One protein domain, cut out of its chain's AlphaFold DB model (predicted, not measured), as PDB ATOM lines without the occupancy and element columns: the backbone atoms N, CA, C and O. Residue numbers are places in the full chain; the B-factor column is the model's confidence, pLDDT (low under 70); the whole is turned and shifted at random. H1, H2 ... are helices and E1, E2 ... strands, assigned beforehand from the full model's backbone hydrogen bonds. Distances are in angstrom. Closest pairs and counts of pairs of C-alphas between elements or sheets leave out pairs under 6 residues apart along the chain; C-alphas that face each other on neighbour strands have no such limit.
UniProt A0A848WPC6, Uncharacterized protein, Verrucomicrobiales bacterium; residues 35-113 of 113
ATOM      1  N   GLU A  35     -39.502 -23.514 -37.466       83.44
ATOM      2  CA  GLU A  35     -40.097 -22.181 -37.357       83.44
ATOM      3  C   GLU A  35     -39.274 -21.321 -36.386       83.44
ATOM      4  O   GLU A  35     -38.926 -21.771 -35.289       83.44
ATOM      5  N   TYR A  36     -38.998 -20.072 -36.770       83.31
ATOM      6  CA  TYR A  36     -38.245 -19.113 -35.960       83.31
ATOM      7  C   TYR A  36     -39.085 -17.877 -35.629       83.31
ATOM      8  O   TYR A  36     -39.835 -17.375 -36.464       83.31
ATOM      9  N   LEU A  37     -38.907 -17.366 -34.415       81.75
ATOM     10  CA  LEU A  37     -39.470 -16.114 -33.920       81.75
ATOM     11  C   LEU A  37     -38.320 -15.153 -33.607       81.75
ATOM     12  O   LEU A  37     -37.359 -15.530 -32.942       81.75
ATOM     13  N   VAL A  38     -38.432 -13.908 -34.064       85.12
ATOM     14  CA  VAL A  38     -37.457 -12.844 -33.800       85.12
ATOM     15  C   VAL A  38     -38.155 -11.723 -33.039       85.12
ATOM     16  O   VAL A  38     -39.218 -11.265 -33.458       85.12
ATOM     17  N   VAL A  39     -37.582 -11.304 -31.912       81.25
ATOM     18  CA  VAL A  39     -38.156 -10.292 -31.015       81.25
ATOM     19  C   VAL A  39     -37.092  -9.253 -30.690       81.25
ATOM     20  O   VAL A  39     -36.047  -9.606 -30.156       81.25
ATOM     21  N   ASP A  40     -37.338  -7.981 -30.988       84.06
ATOM     22  CA  ASP A  40     -36.405  -6.905 -30.640       84.06
ATOM     23  C   ASP A  40     -36.381  -6.615 -29.124       84.06
ATOM     24  O   ASP A  40     -37.271  -7.013 -28.366       84.06
ATOM     25  N   ALA A  41     -35.353  -5.898 -28.664       78.88
ATOM     26  CA  ALA A  41     -35.172  -5.578 -27.248       78.88
ATOM     27  C   ALA A  41     -36.319  -4.757 -26.629       78.88
ATOM     28  O   ALA A  41     -36.668  -4.985 -25.472       78.88
ATOM     29  N   ALA A  42     -36.929  -3.833 -27.379       77.81
ATOM     30  CA  ALA A  42     -38.038  -3.030 -26.862       77.81
ATOM     31  C   ALA A  42     -39.268  -3.912 -26.621       77.81
ATOM     32  O   ALA A  42     -39.927  -3.817 -25.585       77.81
ATOM     33  N   ARG A  43     -39.530  -4.841 -27.542       77.75
ATOM     34  CA  ARG A  43     -40.618  -5.802 -27.429       77.75
ATOM     35  C   ARG A  43     -40.373  -6.823 -26.321       77.75
ATOM     36  O   ARG A  43     -41.324  -7.224 -25.653       77.75
ATOM     37  N   MET A  44     -39.119  -7.205 -26.081       81.06
ATOM     38  CA  MET A  44     -38.755  -8.017 -24.918       81.06
ATOM     39  C   MET A  44     -39.102  -7.301 -23.605       81.06
ATOM     40  O   MET A  44     -39.732  -7.895 -22.729       81.06
ATOM     41  N   ASP A  45     -38.768  -6.018 -23.480       78.56
ATOM     42  CA  ASP A  45     -39.098  -5.236 -22.287       78.56
ATOM     43  C   ASP A  45     -40.616  -5.091 -22.102       78.56
ATOM     44  O   ASP A  45     -41.122  -5.281 -20.995       78.56
ATOM     45  N   GLU A  46     -41.368  -4.839 -23.179       78.75
ATOM     46  CA  GLU A  46     -42.836  -4.777 -23.141       78.75
ATOM     47  C   GLU A  46     -43.464  -6.076 -22.621       78.75
ATOM     48  O   GLU A  46     -44.340  -6.036 -21.755       78.75
ATOM     49  N   ILE A  47     -43.004  -7.234 -23.105       79.62
ATOM     50  CA  ILE A  47     -43.474  -8.545 -22.636       79.62
ATOM     51  C   ILE A  47     -43.129  -8.728 -21.149       79.62
ATOM     52  O   ILE A  47     -43.973  -9.173 -20.364       79.62
ATOM     53  N   GLY A  48     -41.919  -8.344 -20.738       76.06
ATOM     54  CA  GLY A  48     -41.483  -8.391 -19.344       76.06
ATOM     55  C   GLY A  48     -42.344  -7.530 -18.415       76.06
ATOM     56  O   GLY A  48     -42.776  -8.002 -17.359       76.06
ATOM     57  N   PHE A  49     -42.653  -6.294 -18.811       75.62
ATOM     58  CA  PHE A  49     -43.513  -5.394 -18.040       75.62
ATOM     59  C   PHE A  49     -44.971  -5.854 -18.016       75.62
ATOM     60  O   PHE A  49     -45.604  -5.798 -16.961       75.62
ATOM     61  N   ALA A  50     -45.491  -6.371 -19.130       74.25
ATOM     62  CA  ALA A  50     -46.836  -6.938 -19.194       74.25
ATOM     63  C   ALA A  50     -46.988  -8.158 -18.268       74.25
ATOM     64  O   ALA A  50     -48.018  -8.319 -17.612       74.25
ATOM     65  N   SER A  51     -45.950  -8.993 -18.164       74.25
ATOM     66  CA  SER A  51     -45.900 -10.113 -17.215       74.25
ATOM     67  C   SER A  51     -45.996  -9.631 -15.760       74.25
ATOM     68  O   SER A  51     -46.795 -10.164 -14.988       74.25
ATOM     69  N   ILE A  52     -45.251  -8.583 -15.389       74.38
ATOM     70  CA  ILE A  52     -45.297  -7.991 -14.039       74.38
ATOM     71  C   ILE A  52     -46.672  -7.389 -13.748       74.38
ATOM     72  O   ILE A  52     -47.249  -7.647 -12.696       74.38
ATOM     73  N   ALA A  53     -47.219  -6.626 -14.694       72.81
ATOM     74  CA  ALA A  53     -48.553  -6.046 -14.591       72.81
ATOM     75  C   ALA A  53     -49.632  -7.100 -14.306       72.81
ATOM     76  O   ALA A  53     -50.484  -6.895 -13.440       72.81
ATOM     77  N   ARG A  54     -49.565  -8.245 -14.997       72.19
ATOM     78  CA  ARG A  54     -50.500  -9.360 -14.815       72.19
ATOM     79  C   ARG A  54     -50.360 -10.021 -13.442       72.19
ATOM     80  O   ARG A  54     -51.372 -10.285 -12.804       72.19
ATOM     81  N   GLU A  55     -49.134 -10.273 -12.976       71.31
ATOM     82  CA  GLU A  55     -48.886 -10.827 -11.631       71.31
ATOM     83  C   GLU A  55     -49.425  -9.917 -10.524       71.31
ATOM     84  O   GLU A  55     -50.003 -10.383  -9.542       71.31
ATOM     85  N   ASP A  56     -49.260  -8.613 -10.702       68.62
ATOM     86  CA  ASP A  56     -49.662  -7.609  -9.727       68.62
ATOM     87  C   ASP A  56     -51.148  -7.220  -9.833       68.62
ATOM     88  O   ASP A  56     -51.586  -6.323  -9.107       68.62
ATOM     89  N   ASN A  57     -51.916  -7.906 -10.694       70.00
ATOM     90  CA  ASN A  57     -53.328  -7.643 -10.996       70.00
ATOM     91  C   ASN A  57     -53.594  -6.160 -11.295       70.00
ATOM     92  O   ASN A  57     -54.575  -5.582 -10.828       70.00
ATOM     93  N   LEU A  58     -52.684  -5.525 -12.038       72.12
ATOM     94  CA  LEU A  58     -52.862  -4.149 -12.474       72.12
ATOM     95  C   LEU A  58     -53.825  -4.136 -13.659       72.12
ATOM     96  O   LEU A  58     -53.513  -4.647 -14.735       72.12
ATOM     97  N   GLU A  59     -55.003  -3.561 -13.440       62.03
ATOM     98  CA  GLU A  59     -55.976  -3.348 -14.502       62.03
ATOM     99  C   GLU A  59     -55.482  -2.240 -15.445       62.03
ATOM    100  O   GLU A  59     -54.948  -1.225 -14.978       62.03
ATOM    101  N   PRO A  60     -55.612  -2.425 -16.769       62.38
ATOM    102  CA  PRO A  60     -55.378  -1.349 -17.715       62.38
ATOM    103  C   PRO A  60     -56.400  -0.227 -17.495       62.38
ATOM    104  O   PRO A  60     -57.555  -0.486 -17.156       62.38
ATOM    105  N   ASP A  61     -55.969   1.015 -17.685       65.50
ATOM    106  CA  ASP A  61     -56.851   2.177 -17.632       65.50
ATOM    107  C   ASP A  61     -57.825   2.216 -18.826       65.50
ATOM    108  O   ASP A  61     -57.822   1.349 -19.704       65.50
ATOM    109  N   GLU A  62     -58.689   3.232 -18.861       44.66
ATOM    110  CA  GLU A  62     -59.662   3.434 -19.947       44.66
ATOM    111  C   GLU A  62     -58.995   3.608 -21.327       44.66
ATOM    112  O   GLU A  62     -59.636   3.388 -22.357       44.66
ATOM    113  N   ASP A  63     -57.699   3.935 -21.343       42.69
ATOM    114  CA  ASP A  63     -56.855   4.077 -22.527       42.69
ATOM    115  C   ASP A  63     -56.062   2.790 -22.850       42.69
ATOM    116  O   ASP A  63     -55.273   2.758 -23.798       42.69
ATOM    117  N   GLY A  64     -56.275   1.706 -22.094       49.41
ATOM    118  CA  GLY A  64     -55.598   0.424 -22.276       49.41
ATOM    119  C   GLY A  64     -54.150   0.403 -21.777       49.41
ATOM    120  O   GLY A  64     -53.439  -0.575 -22.026       49.41
ATOM    121  N   ASN A  65     -53.693   1.449 -21.086       50.12
ATOM    122  CA  ASN A  65     -52.352   1.515 -20.525       50.12
ATOM    123  C   ASN A  65     -52.333   0.879 -19.139       50.12
ATOM    124  O   ASN A  65     -53.186   1.147 -18.296       50.12
ATOM    125  N   VAL A  66     -51.299   0.090 -18.857       60.16
ATOM    126  CA  VAL A  66     -51.044  -0.357 -17.490       60.16
ATOM    127  C   VAL A  66     -50.008   0.559 -16.863       60.16
ATOM    128  O   VAL A  66     -48.817   0.490 -17.169       60.16
ATOM    129  N   THR A  67     -50.459   1.423 -15.957       64.44
ATOM    130  CA  THR A  67     -49.545   2.250 -15.171       64.44
ATOM    131  C   THR A  67     -48.988   1.419 -14.024       64.44
ATOM    132  O   THR A  67     -49.685   1.137 -13.050       64.44
ATOM    133  N   ILE A  68     -47.711   1.044 -14.110       64.75
ATOM    134  CA  ILE A  68     -47.018   0.403 -12.992       64.75
ATOM    135  C   ILE A  68     -46.575   1.509 -12.019       64.75
ATOM    136  O   ILE A  68     -45.778   2.370 -12.406       64.75
ATOM    137  N   PRO A  69     -47.066   1.530 -10.760       66.25
ATOM    138  CA  PRO A  69     -46.692   2.556  -9.795       66.25
ATOM    139  C   PRO A  69     -45.176   2.610  -9.623       66.25
ATOM    140  O   PRO A  69     -44.526   1.577  -9.446       66.25
ATOM    141  N   ARG A  70     -44.604   3.818  -9.633       64.62
ATOM    142  CA  ARG A  70     -43.150   4.004  -9.527       64.62
ATOM    143  C   ARG A  70     -42.585   3.383  -8.254       64.62
ATOM    144  O   ARG A  70     -41.511   2.806  -8.305       64.62
ATOM    145  N   ASP A  71     -43.333   3.428  -7.153       64.62
ATOM    146  CA  ASP A  71     -42.953   2.801  -5.886       64.62
ATOM    147  C   ASP A  71     -42.958   1.275  -5.967       64.62
ATOM    148  O   ASP A  71     -42.150   0.634  -5.309       64.62
ATOM    149  N   LYS A  72     -43.810   0.670  -6.801       64.00
ATOM    150  CA  LYS A  72     -43.728  -0.765  -7.080       64.00
ATOM    151  C   LYS A  72     -42.519  -1.067  -7.952       64.00
ATOM    152  O   LYS A  72     -41.732  -1.922  -7.593       64.00
ATOM    153  N   LEU A  73     -42.282  -0.301  -9.017       63.06
ATOM    154  CA  LEU A  73     -41.076  -0.456  -9.840       63.06
ATOM    155  C   LEU A  73     -39.773  -0.207  -9.067       63.06
ATOM    156  O   LEU A  73     -38.754  -0.753  -9.463       63.06
ATOM    157  N   LEU A  74     -39.798   0.635  -8.023       59.66
ATOM    158  CA  LEU A  74     -38.647   1.048  -7.209       59.66
ATOM    159  C   LEU A  74     -38.469   0.253  -5.905       59.66
ATOM    160  O   LEU A  74     -37.382   0.308  -5.335       59.66
ATOM    161  N   ASN A  75     -39.493  -0.473  -5.440       57.69
ATOM    162  CA  ASN A  75     -39.428  -1.351  -4.263       57.69
ATOM    163  C   ASN A  75     -39.582  -2.840  -4.609       57.69
ATOM    164  O   ASN A  75     -39.358  -3.686  -3.745       57.69
ATOM    165  N   ASP A  76     -39.936  -3.174  -5.850       58.25
ATOM    166  CA  ASP A  76     -39.968  -4.545  -6.330       58.25
ATOM    167  C   ASP A  76     -38.584  -4.945  -6.864       58.25
ATOM    168  O   ASP A  76     -38.192  -4.519  -7.957       58.25
ATOM    169  N   PRO A  77     -37.826  -5.797  -6.155       57.53
ATOM    170  CA  PRO A  77     -36.530  -6.271  -6.634       57.53
ATOM    171  C   PRO A  77     -36.600  -6.957  -8.015       57.53
ATOM    172  O   PRO A  77     -35.563  -7.071  -8.669       57.53
ATOM    173  N   ARG A  78     -37.795  -7.356  -8.491       56.88
ATOM    174  CA  ARG A  78     -38.057  -7.873  -9.850       56.88
ATOM    175  C   ARG A  78     -38.026  -6.786 -10.933       56.88
ATOM    176  O   ARG A  78     -37.712  -7.093 -12.077       56.88
ATOM    177  N   ALA A  79     -38.359  -5.543 -10.591       53.91
ATOM    178  CA  ALA A  79     -38.501  -4.430 -11.530       53.91
ATOM    179  C   ALA A  79     -37.315  -3.449 -11.515       53.91
ATOM    180  O   ALA A  79     -37.029  -2.814 -12.528       53.91
ATOM    181  N   ILE A  80     -36.610  -3.320 -10.385       53.78
ATOM    182  CA  ILE A  80     -35.684  -2.194 -10.174       53.78
ATOM    183  C   ILE A  80     -34.392  -2.305 -10.973       53.78
ATOM    184  O   ILE A  80     -33.860  -1.275 -11.376       53.78
ATOM    185  N   ARG A  81     -33.797  -3.495 -11.124       49.16
ATOM    186  CA  ARG A  81     -32.422  -3.582 -11.667       49.16
ATOM    187  C   ARG A  81     -31.897  -4.971 -12.008       49.16
ATOM    188  O   ARG A  81     -30.744  -5.079 -12.415       49.16
ATOM    189  N   ALA A  82     -32.687  -6.028 -11.865       51.44
ATOM    190  CA  ALA A  82     -32.216  -7.387 -12.101       51.44
ATOM    191  C   ALA A  82     -33.049  -8.060 -13.193       51.44
ATOM    192  O   ALA A  82     -33.895  -8.898 -12.918       51.44
ATOM    193  N   ASN A  83     -32.736  -7.693 -14.437       62.91
ATOM    194  CA  ASN A  83     -32.937  -8.519 -15.623       62.91
ATOM    195  C   ASN A  83     -34.413  -8.921 -15.875       62.91
ATOM    196  O   ASN A  83     -34.856  -9.994 -15.476       62.91
ATOM    197  N   LEU A  84     -35.173  -8.096 -16.609       76.38
ATOM    198  CA  LEU A  84     -36.462  -8.519 -17.193       76.38
ATOM    199  C   LEU A  84     -36.280  -9.683 -18.172       76.38
ATOM    200  O   LEU A  84     -37.211 -10.443 -18.434       76.38
ATOM    201  N   LEU A  85     -35.065  -9.841 -18.694       81.56
ATOM    202  CA  LEU A  85     -34.766 -10.783 -19.748       81.56
ATOM    203  C   LEU A  85     -35.070 -12.247 -19.373       81.56
ATOM    204  O   LEU A  85     -35.866 -12.853 -20.078       81.56
ATOM    205  N   PRO A  86     -34.572 -12.838 -18.264       83.62
ATOM    206  CA  PRO A  86     -34.890 -14.225 -17.914       83.62
ATOM    207  C   PRO A  86     -36.384 -14.469 -17.690       83.62
ATOM    208  O   PRO A  86     -36.870 -15.573 -17.916       83.62
ATOM    209  N   ARG A  87     -37.125 -13.452 -17.238       81.38
ATOM    210  CA  ARG A  87     -38.584 -13.520 -17.093       81.38
ATOM    211  C   ARG A  87     -39.264 -13.530 -18.459       81.38
ATOM    212  O   ARG A  87     -40.107 -14.380 -18.715       81.38
ATOM    213  N   THR A  88     -38.859 -12.619 -19.332       83.25
ATOM    214  CA  THR A  88     -39.382 -12.505 -20.695       83.25
ATOM    215  C   THR A  88     -39.113 -13.771 -21.502       83.25
ATOM    216  O   THR A  88     -40.015 -14.284 -22.157       83.25
ATOM    217  N   LEU A  89     -37.903 -14.330 -21.385       87.06
ATOM    218  CA  LEU A  89     -37.547 -15.610 -21.993       87.06
ATOM    219  C   LEU A  89     -38.498 -16.718 -21.528       87.06
ATOM    220  O   LEU A  89     -39.077 -17.391 -22.367       87.06
ATOM    221  N   LYS A  90     -38.751 -16.846 -20.218       87.62
ATOM    222  CA  LYS A  90     -39.699 -17.842 -19.690       87.62
ATOM    223  C   LYS A  90     -41.122 -17.662 -20.216       87.62
ATOM    224  O   LYS A  90     -41.781 -18.656 -20.503       87.62
ATOM    225  N   GLU A  91     -41.604 -16.426 -20.329       83.50
ATOM    226  CA  GLU A  91     -42.942 -16.145 -20.867       83.50
ATOM    227  C   GLU A  91     -43.046 -16.611 -22.327       83.50
ATOM    228  O   GLU A  91     -44.016 -17.272 -22.699       83.50
ATOM    229  N   ILE A  92     -42.032 -16.321 -23.145       82.75
ATOM    230  CA  ILE A  92     -41.976 -16.741 -24.550       82.75
ATOM    231  C   ILE A  92     -41.825 -18.266 -24.649       82.75
ATOM    232  O   ILE A  92     -42.544 -18.914 -25.409       82.75
ATOM    233  N   GLU A  93     -40.968 -18.868 -23.825       86.75
ATOM    234  CA  GLU A  93     -40.766 -20.318 -23.797       86.75
ATOM    235  C   GLU A  93     -42.018 -21.083 -23.351       86.75
ATOM    236  O   GLU A  93     -42.316 -22.158 -23.877       86.75
ATOM    237  N   SER A  94     -42.817 -20.507 -22.445       85.62
ATOM    238  CA  SER A  94     -44.100 -21.084 -22.021       85.62
ATOM    239  C   SER A  94     -45.116 -21.212 -23.167       85.62
ATOM    240  O   SER A  94     -46.017 -22.044 -23.099       85.62
ATOM    241  N   GLN A  95     -44.936 -20.448 -24.251       83.62
ATOM    242  CA  GLN A  95     -45.759 -20.489 -25.466       83.62
ATOM    243  C   GLN A  95     -45.233 -21.500 -26.511       83.62
ATOM    244  O   GLN A  95     -45.685 -21.528 -27.662       83.62
ATOM    245  N   GLY A  96     -44.285 -22.358 -26.121       86.62
ATOM    246  CA  GLY A  96     -43.718 -23.400 -26.979       86.62
ATOM    247  C   GLY A  96     -42.630 -22.889 -27.919       86.62
ATOM    248  O   GLY A  96     -42.515 -23.377 -29.040       86.62
ATOM    249  N   TRP A  97     -41.877 -21.885 -27.483       90.12
ATOM    250  CA  TRP A  97     -40.665 -21.413 -28.147       90.12
ATOM    251  C   TRP A  97     -39.437 -21.803 -27.309       90.12
ATOM    252  O   TRP A  97     -39.554 -22.154 -26.139       90.12
ATOM    253  N   GLU A  98     -38.255 -21.771 -27.899       90.44
ATOM    254  CA  GLU A  98     -36.978 -22.056 -27.247       90.44
ATOM    255  C   GLU A  98     -35.992 -20.961 -27.630       90.44
ATOM    256  O   GLU A  98     -35.832 -20.667 -28.814       90.44
ATOM    257  N   PHE A  99     -35.342 -20.340 -26.647       90.75
ATOM    258  CA  PHE A  99     -34.347 -19.309 -26.921       90.75
ATOM    259  C   PHE A  99     -33.103 -19.894 -27.607       90.75
ATOM    260  O   PHE A  99     -32.530 -20.878 -27.142       90.75
ATOM    261  N   VAL A 100     -32.659 -19.259 -28.694       91.12
ATOM    262  CA  VAL A 100     -31.514 -19.708 -29.500       91.12
ATOM    263  C   VAL A 100     -30.322 -18.771 -29.338       91.12
ATOM    264  O   VAL A 100     -29.230 -19.212 -28.979       91.12
ATOM    265  N   SER A 101     -30.493 -17.483 -29.641       89.94
ATOM    266  CA  SER A 101     -29.391 -16.515 -29.651       89.94
ATOM    267  C   SER A 101     -29.881 -15.065 -29.636       89.94
ATOM    268  O   SER A 101     -31.072 -14.795 -29.772       89.94
ATOM    269  N   VAL A 102     -28.943 -14.127 -29.465       89.12
ATOM    270  CA  VAL A 102     -29.178 -12.686 -29.649       89.12
ATOM    271  C   VAL A 102     -28.276 -12.177 -30.770       89.12
ATOM    272  O   VAL A 102     -27.093 -12.532 -30.817       89.12
ATOM    273  N   THR A 103     -28.812 -11.357 -31.671       86.12
ATOM    274  CA  THR A 103     -28.035 -10.679 -32.716       86.12
ATOM    275  C   THR A 103     -27.238  -9.506 -32.137       86.12
ATOM    276  O   THR A 103     -27.413  -9.086 -30.993       86.12
ATOM    277  N   ARG A 104     -26.344  -8.936 -32.952       83.50
ATOM    278  CA  ARG A 104     -25.605  -7.718 -32.591       83.50
ATOM    279  C   ARG A 104     -26.521  -6.501 -32.414       83.50
ATOM    280  O   ARG A 104     -26.166  -5.598 -31.660       83.50
ATOM    281  N   ASP A 105     -27.670  -6.510 -33.083       83.88
ATOM    282  CA  ASP A 105     -28.662  -5.434 -33.063       83.88
ATOM    283  C   ASP A 105     -29.707  -5.624 -31.950       83.88
ATOM    284  O   ASP A 105     -30.678  -4.879 -31.872       83.88
ATOM    285  N   PHE A 106     -29.455  -6.567 -31.032       83.00
ATOM    286  CA  PHE A 106     -30.323  -6.915 -29.905       83.00
ATOM    287  C   PHE A 106     -31.663  -7.547 -30.305       83.00
ATOM    288  O   PHE A 106     -32.650  -7.421 -29.577       83.00
ATOM    289  N   ASP A 107     -31.683  -8.291 -31.412       84.56
ATOM    290  CA  ASP A 107     -32.806  -9.164 -31.744       84.56
ATOM    291  C   ASP A 107     -32.633 -10.528 -31.080       84.56
ATOM    292  O   ASP A 107     -31.602 -11.188 -31.224       84.56
ATOM    293  N   TYR A 108     -33.662 -10.972 -30.376       86.38
ATOM    294  CA  TYR A 108     -33.728 -12.255 -29.698       86.38
ATOM    295  C   TYR A 108     -34.374 -13.278 -30.621       86.38
ATOM    296  O   TYR A 108     -35.512 -13.110 -31.057       86.38
ATOM    297  N   ILE A 109     -33.635 -14.344 -30.913       86.69
ATOM    298  CA  ILE A 109     -34.058 -15.414 -31.807       86.69
ATOM    299  C   ILE A 109     -34.537 -16.590 -30.970       86.69
ATOM    300  O   ILE A 109     -33.825 -17.081 -30.090       86.69
ATOM    301  N   PHE A 110     -35.727 -17.073 -31.296       89.12
ATOM    302  CA  PHE A 110     -36.334 -18.258 -30.726       89.12
ATOM    303  C   PHE A 110     -36.690 -19.246 -31.832       89.12
ATOM    304  O   PHE A 110     -36.963 -18.853 -32.965       89.12
ATOM    305  N   ARG A 111     -36.724 -20.529 -31.494       87.31
ATOM    306  CA  ARG A 111     -37.155 -21.618 -32.374       87.31
ATOM    307  C   ARG A 111     -38.395 -22.284 -31.796       87.31
ATOM    308  O   ARG A 111     -38.538 -22.354 -30.577       87.31
ATOM    309  N   LYS A 112     -39.298 -22.765 -32.644       87.69
ATOM    310  CA  LYS A 112     -40.456 -23.539 -32.192       87.69
ATOM    311  C   LYS A 112     -40.004 -24.858 -31.559       87.69
ATOM    312  O   LYS A 112     -39.159 -25.554 -32.119       87.69
ATOM    313  N   LYS A 113     -40.548 -25.157 -30.379       78.38
ATOM    314  CA  LYS A 113     -40.285 -26.389 -29.630       78.38
ATOM    315  C   LYS A 113     -41.206 -27.528 -30.058       78.38
ATOM    316  O   LYS A 113     -42.382 -27.237 -30.371       78.38
TER     317      LYS A 113
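AT A GLANCE: This is residues 35 to 113 of the 113 residues of an uncharacterized protein of Verrucomicrobiales bacterium (UniProt A0A848WPC6). A small three-stranded sheet makes one end, with H3 packed over one face; H1 crosses H3 and leads away from the sheet to a loose far end, where H2 and the long link 56 to 69 lie. You have 79 printed residues, with three named helices and three named strands in the order E1 H1 H2 H3 E2 E3. The sheet, order E1 E3 E2, is antiparallel, and the class is mixed, helices and strands. The whole is only just compact, close to loose, with a radius of gyration of the C-alphas of 13.8 A and spans of 37 by 26 by 20 A.

HOW THE PARTS SIT: Begin at E1, residues 36 to 39, an edge strand antiparallel to E3, residues 108 to 112; look for N 37 and O 110, 2.8 A apart. E3 forms a hairpin with E2, residues 97 to 102, where N 98 and O 111 are 2.8 A apart. After E1, H1, residues 41 to 55, touches H3, residues 84 to 94, about perpendicular at 78 degrees; their closest C-alphas, Gly 48 and Thr 88, are 4.8 A apart. H3 is on the sheet at a height of 8.3 A, over E2; their closest C-alphas, Leu 89 and Phe 99, are 6.9 A apart. H2, residues 70 to 75, is apart from H1 and H3. In H1, H2 and H3 every O i to N i+4 pair is within hydrogen-bond range.

IN THESE COORDINATES: Find C-alpha 36 at (-38.245, -19.113, -35.960), where E1 begins its 10.1 A. H1 runs 21.4 A from C-alpha 41 at (-35.172, -5.578, -27.248), H2 8.4 A and H3 15.5 A. E2 spans 14.5 A; E3 runs 13.4 A to C-alpha 112 at (-40.456, -23.539, -32.192).

THE WHOLE: The farthest C-alphas, Glu 35 and Asp 71, are 40.3 A apart. The printed part has no cut, and the link H1 to H2 is long. Look for pLDDT under 70 at residue 56 and residues 59 to 83.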